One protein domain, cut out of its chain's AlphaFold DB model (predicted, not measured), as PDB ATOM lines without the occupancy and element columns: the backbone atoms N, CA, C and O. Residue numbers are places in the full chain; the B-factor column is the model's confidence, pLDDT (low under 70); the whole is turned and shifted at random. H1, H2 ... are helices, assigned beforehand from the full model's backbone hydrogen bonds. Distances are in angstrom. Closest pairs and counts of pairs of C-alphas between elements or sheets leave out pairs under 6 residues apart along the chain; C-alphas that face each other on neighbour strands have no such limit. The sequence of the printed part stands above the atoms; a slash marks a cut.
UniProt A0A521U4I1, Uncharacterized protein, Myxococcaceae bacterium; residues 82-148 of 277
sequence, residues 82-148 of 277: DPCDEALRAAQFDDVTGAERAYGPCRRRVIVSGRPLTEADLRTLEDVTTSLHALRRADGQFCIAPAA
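Overview. This is residues 82 to 148 of the 277 residues of an uncharacterized protein of Myxococcaceae bacterium (UniProt A0A521U4I1). Three helices lie side by side in an up-and-down bundle, each running against the one before. The loop of residues 112 to 117 sticks out at one end; the tail, residues 135 to 148, reaches past the other and folds back. The 67 printed residues hold H1, H2 and H3 in that order, with no named strand: all helix. The whole is compact, radius of gyration of the C-alphas 11.8 A, spanning 40 by 17 by 16 A.

Arrangement. Start with H1, residues 83 to 92, which touches H2, residues 96 to 110, in a hairpin; their closest C-alphas, of Ala 87 and Ala 99, are 4.5 A apart. H2 forms a second hairpin with H3, residues 119 to 134, at a shallow tilt of 15 degrees. Every O i to N i+4 pair is within hydrogen-bond range in H1 and H3, 9 of 11 in H2.

Along the chain. Find C-alpha 83 at (-28.000, 15.331, -54.250), where H1 begins. H2 runs 20.7 A; H3 runs 22.9 A to C-alpha 134 at (-33.770, 11.717, -37.131).

Size, cuts and confidence. The C-alphas farthest apart, of Gly 114 and Asp 139, are 40.0 A apart. The printed part has no cut; pLDDT is under 70 at residues 113 to 114 and 139 to 147.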
ATOM      1  N   ASP A  82     -31.000  16.227 -57.803       89.44
ATOM      2  CA  ASP A  82     -30.247  17.065 -56.875       89.44
ATOM      3  C   ASP A  82     -29.791  16.207 -55.680       89.44
ATOM      4  O   ASP A  82     -30.635  15.576 -55.039       89.44
ATOM      5  N   PRO A  83     -28.488  16.150 -55.356       90.06
ATOM      6  CA  PRO A  83     -28.000  15.331 -54.250       90.06
ATOM      7  C   PRO A  83     -28.590  15.730 -52.890       90.06
ATOM      8  O   PRO A  83     -28.652  14.898 -51.987       90.06
ATOM      9  N   CYS A  84     -29.021  16.984 -52.716       90.88
ATOM     10  CA  CYS A  84     -29.699  17.398 -51.488       90.88
ATOM     11  C   CYS A  84     -31.110  16.802 -51.398       90.88
ATOM     12  O   CYS A  84     -31.478  16.270 -50.351       90.88
ATOM     13  N   ASP A  85     -31.851  16.784 -52.509       92.19
ATOM     14  CA  ASP A  85     -33.157  16.121 -52.590       92.19
ATOM     15  C   ASP A  85     -33.023  14.604 -52.422       92.19
ATOM     16  O   ASP A  85     -33.871  13.966 -51.801       92.19
ATOM     17  N   GLU A  86     -31.951  14.007 -52.951       91.88
ATOM     18  CA  GLU A  86     -31.652  12.589 -52.741       91.88
ATOM     19  C   GLU A  86     -31.383  12.274 -51.267       91.88
ATOM     20  O   GLU A  86     -31.907  11.279 -50.769       91.88
ATOM     21  N   ALA A  87     -30.631  13.122 -50.556       88.94
ATOM     22  CA  ALA A  87     -30.376  12.947 -49.129       88.94
ATOM     23  C   ALA A  87     -31.665  13.067 -48.300       88.94
ATOM     24  O   ALA A  87     -31.922  12.219 -47.445       88.94
ATOM     25  N   LEU A  88     -32.504  14.071 -48.585       91.00
ATOM     26  CA  LEU A  88     -33.806  14.249 -47.928       91.00
ATOM     27  C   LEU A  88     -34.747  13.079 -48.208       91.00
ATOM     28  O   LEU A  88     -35.380  12.552 -47.295       91.00
ATOM     29  N   ARG A  89     -34.817  12.634 -49.465       91.69
ATOM     30  CA  ARG A  89     -35.637  11.488 -49.851       91.69
ATOM     31  C   ARG A  89     -35.155  10.210 -49.175       91.69
ATOM     32  O   ARG A  89     -35.978   9.456 -48.674       91.69
ATOM     33  N   ALA A  90     -33.853   9.950 -49.170       89.12
ATOM     34  CA  ALA A  90     -33.300   8.789 -48.489       89.12
ATOM     35  C   ALA A  90     -33.634   8.832 -46.990       89.12
ATOM     36  O   ALA A  90     -34.082   7.830 -46.443       89.12
ATOM     37  N   ALA A  91     -33.543  10.011 -46.364       86.88
ATOM     38  CA  ALA A  91     -33.951  10.191 -44.977       86.88
ATOM     39  C   ALA A  91     -35.452   9.936 -44.745       86.88
ATOM     40  O   ALA A  91     -35.824   9.303 -43.766       86.88
ATOM     41  N   GLN A  92     -36.317  10.360 -45.667       88.62
ATOM     42  CA  GLN A  92     -37.760  10.110 -45.588       88.62
ATOM     43  C   GLN A  92     -38.123   8.615 -45.621       88.62
ATOM     44  O   GLN A  92     -39.150   8.224 -45.071       88.62
ATOM     45  N   PHE A  93     -37.316   7.791 -46.292       89.19
ATOM     46  CA  PHE A  93     -37.537   6.347 -46.425       89.19
ATOM     47  C   PHE A  93     -36.629   5.513 -45.511       89.19
ATOM     48  O   PHE A  93     -36.458   4.322 -45.763       89.19
ATOM     49  N   ASP A  94     -36.026   6.130 -44.488       85.44
ATOM     50  CA  ASP A  94     -35.086   5.484 -43.563       85.44
ATOM     51  C   ASP A  94     -33.905   4.762 -44.262       85.44
ATOM     52  O   ASP A  94     -33.289   3.842 -43.720       85.44
ATOM     53  N   ASP A  95     -33.535   5.198 -45.474       87.50
ATOM     54  CA  ASP A  95     -32.395   4.679 -46.237       87.50
ATOM     55  C   ASP A  95     -31.098   5.366 -45.792       87.50
ATOM     56  O   ASP A  95     -30.602   6.311 -46.412       87.50
ATOM     57  N   VAL A  96     -30.521   4.863 -44.700       84.19
ATOM     58  CA  VAL A  96     -29.274   5.382 -44.115       84.19
ATOM     59  C   VAL A  96     -28.119   5.399 -45.120       84.19
ATOM     60  O   VAL A  96     -27.396   6.389 -45.217       84.19
ATOM     61  N   THR A  97     -27.942   4.321 -45.891       85.44
ATOM     62  CA  THR A  97     -26.818   4.210 -46.839       85.44
ATOM     63  C   THR A  97     -26.980   5.183 -48.004       85.44
ATOM     64  O   THR A  97     -26.000   5.800 -48.434       85.44
ATOM     65  N   GLY A  98     -28.204   5.346 -48.510       86.94
ATOM     66  CA  GLY A  98     -28.525   6.358 -49.513       86.94
ATOM     67  C   GLY A  98     -28.271   7.772 -48.995       86.94
ATOM     68  O   GLY A  98     -27.626   8.569 -49.680       86.94
ATOM     69  N   ALA A  99     -28.692   8.058 -47.764       86.56
ATOM     70  CA  ALA A  99     -28.565   9.378 -47.159       86.56
ATOM     71  C   ALA A  99     -27.093   9.765 -46.912       86.56
ATOM     72  O   ALA A  99     -26.669  10.859 -47.291       86.56
ATOM     73  N   GLU A 100     -26.273   8.846 -46.384       82.81
ATOM     74  CA  GLU A 100     -24.822   9.042 -46.212       82.81
ATOM     75  C   GLU A 100     -24.111   9.281 -47.552       82.81
ATOM     76  O   GLU A 100     -23.268  10.179 -47.672       82.81
ATOM     77  N   ARG A 101     -24.474   8.509 -48.585       86.50
ATOM     78  CA  ARG A 101     -23.890   8.633 -49.926       86.50
ATOM     79  C   ARG A 101     -24.237   9.968 -50.584       86.50
ATOM     80  O   ARG A 101     -23.376  10.547 -51.246       86.50
ATOM     81  N   ALA A 102     -25.470  10.443 -50.413       88.94
ATOM     82  CA  ALA A 102     -25.968  11.671 -51.029       88.94
ATOM     83  C   ALA A 102     -25.508  12.944 -50.293       88.94
ATOM     84  O   ALA A 102     -25.304  13.989 -50.920       88.94
ATOM     85  N   TYR A 103     -25.263  12.861 -48.980       86.75
ATOM     86  CA  TYR A 103     -24.914  14.030 -48.175       86.75
ATOM     87  C   TYR A 103     -23.595  14.695 -48.585       86.75
ATOM     88  O   TYR A 103     -23.540  15.913 -48.748       86.75
ATOM     89  N   GLY A 104     -22.526  13.921 -48.793       85.19
ATOM     90  CA  GLY A 104     -21.230  14.471 -49.215       85.19
ATOM     91  C   GLY A 104     -21.321  15.298 -50.512       85.19
ATOM     92  O   GLY A 104     -20.843  16.436 -50.544       85.19
ATOM     93  N   PRO A 105     -21.942  14.765 -51.582       87.94
ATOM     94  CA  PRO A 105     -22.294  15.523 -52.779       87.94
ATOM     95  C   PRO A 105     -23.180  16.752 -52.516       87.94
ATOM     96  O   PRO A 105     -22.860  17.818 -53.037       87.94
ATOM     97  N   CYS A 106     -24.232  16.647 -51.692       88.38
ATOM     98  CA  CYS A 106     -25.081  17.794 -51.333       88.38
ATOM     99  C   CYS A 106     -24.258  18.913 -50.686       88.38
ATOM    100  O   CYS A 106     -24.297  20.063 -51.121       88.38
ATOM    101  N   ARG A 107     -23.423  18.566 -49.702       86.25
ATOM    102  CA  ARG A 107     -22.563  19.517 -48.999       86.25
ATOM    103  C   ARG A 107     -21.574  20.196 -49.944       86.25
ATOM    104  O   ARG A 107     -21.434  21.409 -49.875       86.25
ATOM    105  N   ARG A 108     -20.950  19.461 -50.874       86.75
ATOM    106  CA  ARG A 108     -20.070  20.046 -51.911       86.75
ATOM    107  C   ARG A 108     -20.808  20.943 -52.903       86.75
ATOM    108  O   ARG A 108     -20.216  21.885 -53.416       86.75
ATOM    109  N   ARG A 109     -22.078  20.648 -53.190       86.69
ATOM    110  CA  ARG A 109     -22.921  21.483 -54.054       86.69
ATOM    111  C   ARG A 109     -23.236  22.821 -53.392       86.69
ATOM    112  O   ARG A 109     -23.196  23.847 -54.057       86.69
ATOM    113  N   VAL A 110     -23.569  22.797 -52.102       85.56
ATOM    114  CA  VAL A 110     -23.946  24.004 -51.358       85.56
ATOM    115  C   VAL A 110     -22.708  24.819 -50.975       85.56
ATOM    116  O   VAL A 110     -22.642  26.022 -51.236       85.56
ATOM    117  N   ILE A 111     -21.696  24.158 -50.411       84.62
ATOM    118  CA  ILE A 111     -20.420  24.755 -50.012       84.62
ATOM    119  C   ILE A 111     -19.497  24.818 -51.232       84.62
ATOM    120  O   ILE A 111     -18.610  23.986 -51.427       84.62
ATOM    121  N   VAL A 112     -19.722  25.830 -52.068       77.69
ATOM    122  CA  VAL A 112     -18.862  26.135 -53.216       77.69
ATOM    123  C   VAL A 112     -17.757  27.089 -52.780       77.69
ATOM    124  O   VAL A 112     -18.027  28.157 -52.228       77.69
ATOM    125  N   SER A 113     -16.506  26.715 -53.051       69.81
ATOM    126  CA  SER A 113     -15.346  27.553 -52.738       69.81
ATOM    127  C   SER A 113     -15.487  28.955 -53.342       69.81
ATOM    128  O   SER A 113     -15.820  29.104 -54.517       69.81
ATOM    129  N   GLY A 114     -15.230  29.985 -52.532       64.62
ATOM    130  CA  GLY A 114     -15.190  31.380 -52.978       64.62
ATOM    131  C   GLY A 114     -16.540  32.101 -53.077       64.62
ATOM    132  O   GLY A 114     -16.547  33.287 -53.404       64.62
ATOM    133  N   ARG A 115     -17.672  31.448 -52.770       78.56
ATOM    134  CA  ARG A 115     -18.999  32.089 -52.745       78.56
ATOM    135  C   ARG A 115     -19.564  32.139 -51.317       78.56
ATOM    136  O   ARG A 115     -19.544  31.114 -50.638       78.56
ATOM    137  N   PRO A 116     -20.104  33.284 -50.849       76.31
ATOM    138  CA  PRO A 116     -20.854  33.315 -49.598       76.31
ATOM    139  C   PRO A 116     -22.147  32.501 -49.730       76.31
ATOM    140  O   PRO A 116     -22.811  32.535 -50.770       76.31
ATOM    141  N   LEU A 117     -22.514  31.782 -48.670       85.31
ATOM    142  CA  LEU A 117     -23.773  31.045 -48.633       85.31
ATOM    143  C   LEU A 117     -24.954  32.018 -48.615       85.31
ATOM    144  O   LEU A 117     -24.948  33.013 -47.892       85.31
ATOM    145  N   THR A 118     -25.965  31.723 -49.423       86.88
ATOM    146  CA  THR A 118     -27.252  32.420 -49.374       86.88
ATOM    147  C   THR A 118     -28.114  31.866 -48.244       86.88
ATOM    148  O   THR A 118     -27.860  30.788 -47.711       86.88
ATOM    149  N   GLU A 119     -29.194  32.563 -47.903       85.88
ATOM    150  CA  GLU A 119     -30.160  32.046 -46.931       85.88
ATOM    151  C   GLU A 119     -30.788  30.712 -47.380       85.88
ATOM    152  O   GLU A 119     -30.983  29.816 -46.564       85.88
ATOM    153  N   ALA A 120     -31.031  30.537 -48.683       87.69
ATOM    154  CA  ALA A 120     -31.522  29.274 -49.237       87.69
ATOM    155  C   ALA A 120     -30.498  28.133 -49.081       87.69
ATOM    156  O   ALA A 120     -30.874  27.009 -48.751       87.69
ATOM    157  N   ASP A 121     -29.209  28.431 -49.268       89.12
ATOM    158  CA  ASP A 121     -28.116  27.478 -49.042       89.12
ATOM    159  C   ASP A 121     -28.068  27.026 -47.570       89.12
ATOM    160  O   ASP A 121     -27.969  25.831 -47.284       89.12
ATOM    161  N   LEU A 122     -28.178  27.978 -46.635       87.50
ATOM    162  CA  LEU A 122     -28.177  27.712 -45.194       87.50
ATOM    163  C   LEU A 122     -29.364  26.836 -44.783       87.50
ATOM    164  O   LEU A 122     -29.154  25.806 -44.146       87.50
ATOM    165  N   ARG A 123     -30.580  27.191 -45.215       88.38
ATOM    166  CA  ARG A 123     -31.791  26.399 -44.942       88.38
ATOM    167  C   ARG A 123     -31.681  24.986 -45.507       88.38
ATOM    168  O   ARG A 123     -31.961  24.030 -44.802       88.38
ATOM    169  N   THR A 124     -31.169  24.836 -46.731       90.00
ATOM    170  CA  THR A 124     -30.954  23.510 -47.339       90.00
ATOM    171  C   THR A 124     -30.030  22.639 -46.479       90.00
ATOM    172  O   THR A 124     -30.315  21.463 -46.259       90.00
ATOM    173  N   LEU A 125     -28.923  23.192 -45.969       87.81
ATOM    174  CA  LEU A 125     -28.021  22.448 -45.083       87.81
ATOM    175  C   LEU A 125     -28.684  22.111 -43.744       87.81
ATOM    176  O   LEU A 125     -28.517  20.992 -43.256       87.81
ATOM    177  N   GLU A 126     -29.431  23.044 -43.158       88.06
ATOM    178  CA  GLU A 126     -30.173  22.835 -41.909       88.06
ATOM    179  C   GLU A 126     -31.244  21.742 -42.061       88.06
ATOM    180  O   GLU A 126     -31.321  20.846 -41.218       88.06
ATOM    181  N   ASP A 127     -31.997  21.737 -43.160       87.81
ATOM    182  CA  ASP A 127     -33.052  20.755 -43.438       87.81
ATOM    183  C   ASP A 127     -32.479  19.347 -43.631       87.81
ATOM    184  O   ASP A 127     -32.941  18.375 -43.016       87.81
ATOM    185  N   VAL A 128     -31.425  19.227 -44.445       87.94
ATOM    186  CA  VAL A 128     -30.767  17.941 -44.706       87.94
ATOM    187  C   VAL A 128     -30.148  17.394 -43.423       87.94
ATOM    188  O   VAL A 128     -30.347  16.229 -43.088       87.94
ATOM    189  N   THR A 129     -29.430  18.224 -42.665       86.19
ATOM    190  CA  THR A 129     -28.775  17.784 -41.420       86.19
ATOM    191  C   THR A 129     -29.782  17.413 -40.337       86.19
ATOM    192  O   THR A 129     -29.612  16.397 -39.663       86.19
ATOM    193  N   THR A 130     -30.882  18.159 -40.221       84.38
ATOM    194  CA  THR A 130     -32.002  17.820 -39.330       84.38
ATOM    195  C   THR A 130     -32.625  16.477 -39.701       84.38
ATOM    196  O   THR A 130     -32.860  15.653 -38.817       84.38
ATOM    197  N   SER A 131     -32.829  16.218 -40.992       83.50
ATOM    198  CA  SER A 131     -33.386  14.948 -41.474       83.50
ATOM    199  C   SER A 131     -32.446  13.773 -41.188       83.50
ATOM    200  O   SER A 131     -32.873  12.755 -40.649       83.50
ATOM    201  N   LEU A 132     -31.145  13.936 -41.447       83.44
ATOM    202  CA  LEU A 132     -30.132  12.915 -41.148       83.44
ATOM    203  C   LEU A 132     -30.031  12.597 -39.653       83.44
ATOM    204  O   LEU A 132     -29.712  11.473 -39.280       83.44
ATOM    205  N   HIS A 133     -30.311  13.566 -38.784       78.00
ATOM    206  CA  HIS A 133     -30.321  13.345 -37.342       78.00
ATOM    207  C   HIS A 133     -31.482  12.511 -36.822       78.00
ATOM    208  O   HIS A 133     -31.367  11.949 -35.731       78.00
ATOM    209  N   ALA A 134     -32.605  12.494 -37.534       74.50
ATOM    210  CA  ALA A 134     -33.770  11.717 -37.131       74.50
ATOM    211  C   ALA A 134     -33.589  10.221 -37.427       74.50
ATOM    212  O   ALA A 134     -34.235   9.382 -36.798       74.50
ATOM    213  N   LEU A 135     -32.691   9.898 -38.356       78.38
ATOM    214  CA  LEU A 135     -32.462   8.545 -38.821       78.38
ATOM    215  C   LEU A 135     -31.777   7.660 -37.781       78.38
ATOM    216  O   LEU A 135     -30.923   8.084 -36.996       78.38
ATOM    217  N   ARG A 136     -32.127   6.377 -37.843       75.50
ATOM    218  CA  ARG A 136     -31.528   5.319 -37.036       75.50
ATOM    219  C   ARG A 136     -30.895   4.285 -37.945       75.50
ATOM    220  O   ARG A 136     -31.471   3.893 -38.956       75.50
ATOM    221  N   ARG A 137     -29.716   3.810 -37.561       73.12
ATOM    222  CA  ARG A 137     -29.129   2.611 -38.156       73.12
ATOM    223  C   ARG A 137     -29.974   1.387 -37.789       73.12
ATOM    224  O   ARG A 137     -30.735   1.404 -36.822       73.12
ATOM    225  N   ALA A 138     -29.804   0.304 -38.545       71.75
ATOM    226  CA  ALA A 138     -30.515  -0.957 -38.320       71.75
ATOM    227  C   ALA A 138     -30.244  -1.581 -36.932       71.75
ATOM    228  O   ALA A 138     -31.062  -2.343 -36.430       71.75
ATOM    229  N   ASP A 139     -29.125  -1.232 -36.296       68.69
ATOM    230  CA  ASP A 139     -28.767  -1.608 -34.920       68.69
ATOM    231  C   ASP A 139     -29.431  -0.713 -33.849       68.69
ATOM    232  O   ASP A 139     -29.137  -0.829 -32.659       68.69
ATOM    233  N   GLY A 140     -30.323   0.198 -34.257       64.69
ATOM    234  CA  GLY A 140     -31.018   1.139 -33.384       64.69
ATOM    235  C   GLY A 140     -30.181   2.349 -32.962       64.69
ATOM    236  O   GLY A 140     -30.693   3.203 -32.233       64.69
ATOM    237  N   GLN A 141     -28.926   2.468 -33.410       66.50
ATOM    238  CA  GLN A 141     -28.071   3.597 -33.053       66.50
ATOM    239  C   GLN A 141     -28.423   4.857 -33.854       66.50
ATOM    240  O   GLN A 141     -28.623   4.825 -35.068       66.50
ATOM    241  N   PHE A 142     -28.406   6.008 -33.177       63.44
ATOM    242  CA  PHE A 142     -28.612   7.348 -33.756       63.44
ATOM    243  C   PHE A 142     -27.390   7.879 -34.524       63.44
ATOM    244  O   PHE A 142     -27.156   9.087 -34.589       63.44
ATOM    245  N   CYS A 143     -26.549   6.985 -35.039       66.94
ATOM    246  CA  CYS A 143     -25.290   7.376 -35.634       66.94
ATOM    247  C   CYS A 143     -25.363   7.441 -37.161       66.94
ATOM    248  O   CYS A 143     -25.397   6.410 -37.829       66.94
ATOM    249  N   ILE A 144     -25.277   8.654 -37.709       62.69
ATOM    250  CA  ILE A 144     -25.016   8.886 -39.130       62.69
ATOM    251  C   ILE A 144     -23.865   9.880 -39.252       62.69
ATOM    252  O   ILE A 144     -23.930  10.999 -38.737       62.69
ATOM    253  N   ALA A 145     -22.777   9.420 -39.875       54.25
ATOM    254  CA  ALA A 145     -21.449  10.019 -39.760       54.25
ATOM    255  C   ALA A 145     -21.302  11.425 -40.377       54.25
ATOM    256  O   ALA A 145     -20.319  12.096 -40.061       54.25
ATOM    257  N   PRO A 146     -22.249  11.929 -41.191       57.06
ATOM    258  CA  PRO A 146     -22.256  13.356 -41.474       57.06
ATOM    259  C   PRO A 146     -23.641  13.986 -41.272       57.06
ATOM    260  O   PRO A 146     -24.306  14.381 -42.220       57.06
ATOM    261  N   ALA A 147     -24.081  14.109 -40.021       61.78
ATOM    262  CA  ALA A 147     -25.334  14.795 -39.700       61.78
ATOM    263  C   ALA A 147     -25.141  16.247 -39.222       61.78
ATOM    264  O   ALA A 147     -26.093  16.882 -38.797       61.78
ATOM    265  N   ALA A 148     -23.932  16.807 -39.291       74.19
ATOM    266  CA  ALA A 148     -23.664  18.180 -38.864       74.19
ATOM    267  C   ALA A 148     -23.482  19.114 -40.070       74.19
ATOM    268  O   ALA A 148     -22.768  18.744 -40.998       74.19
TER     269      ALA A 148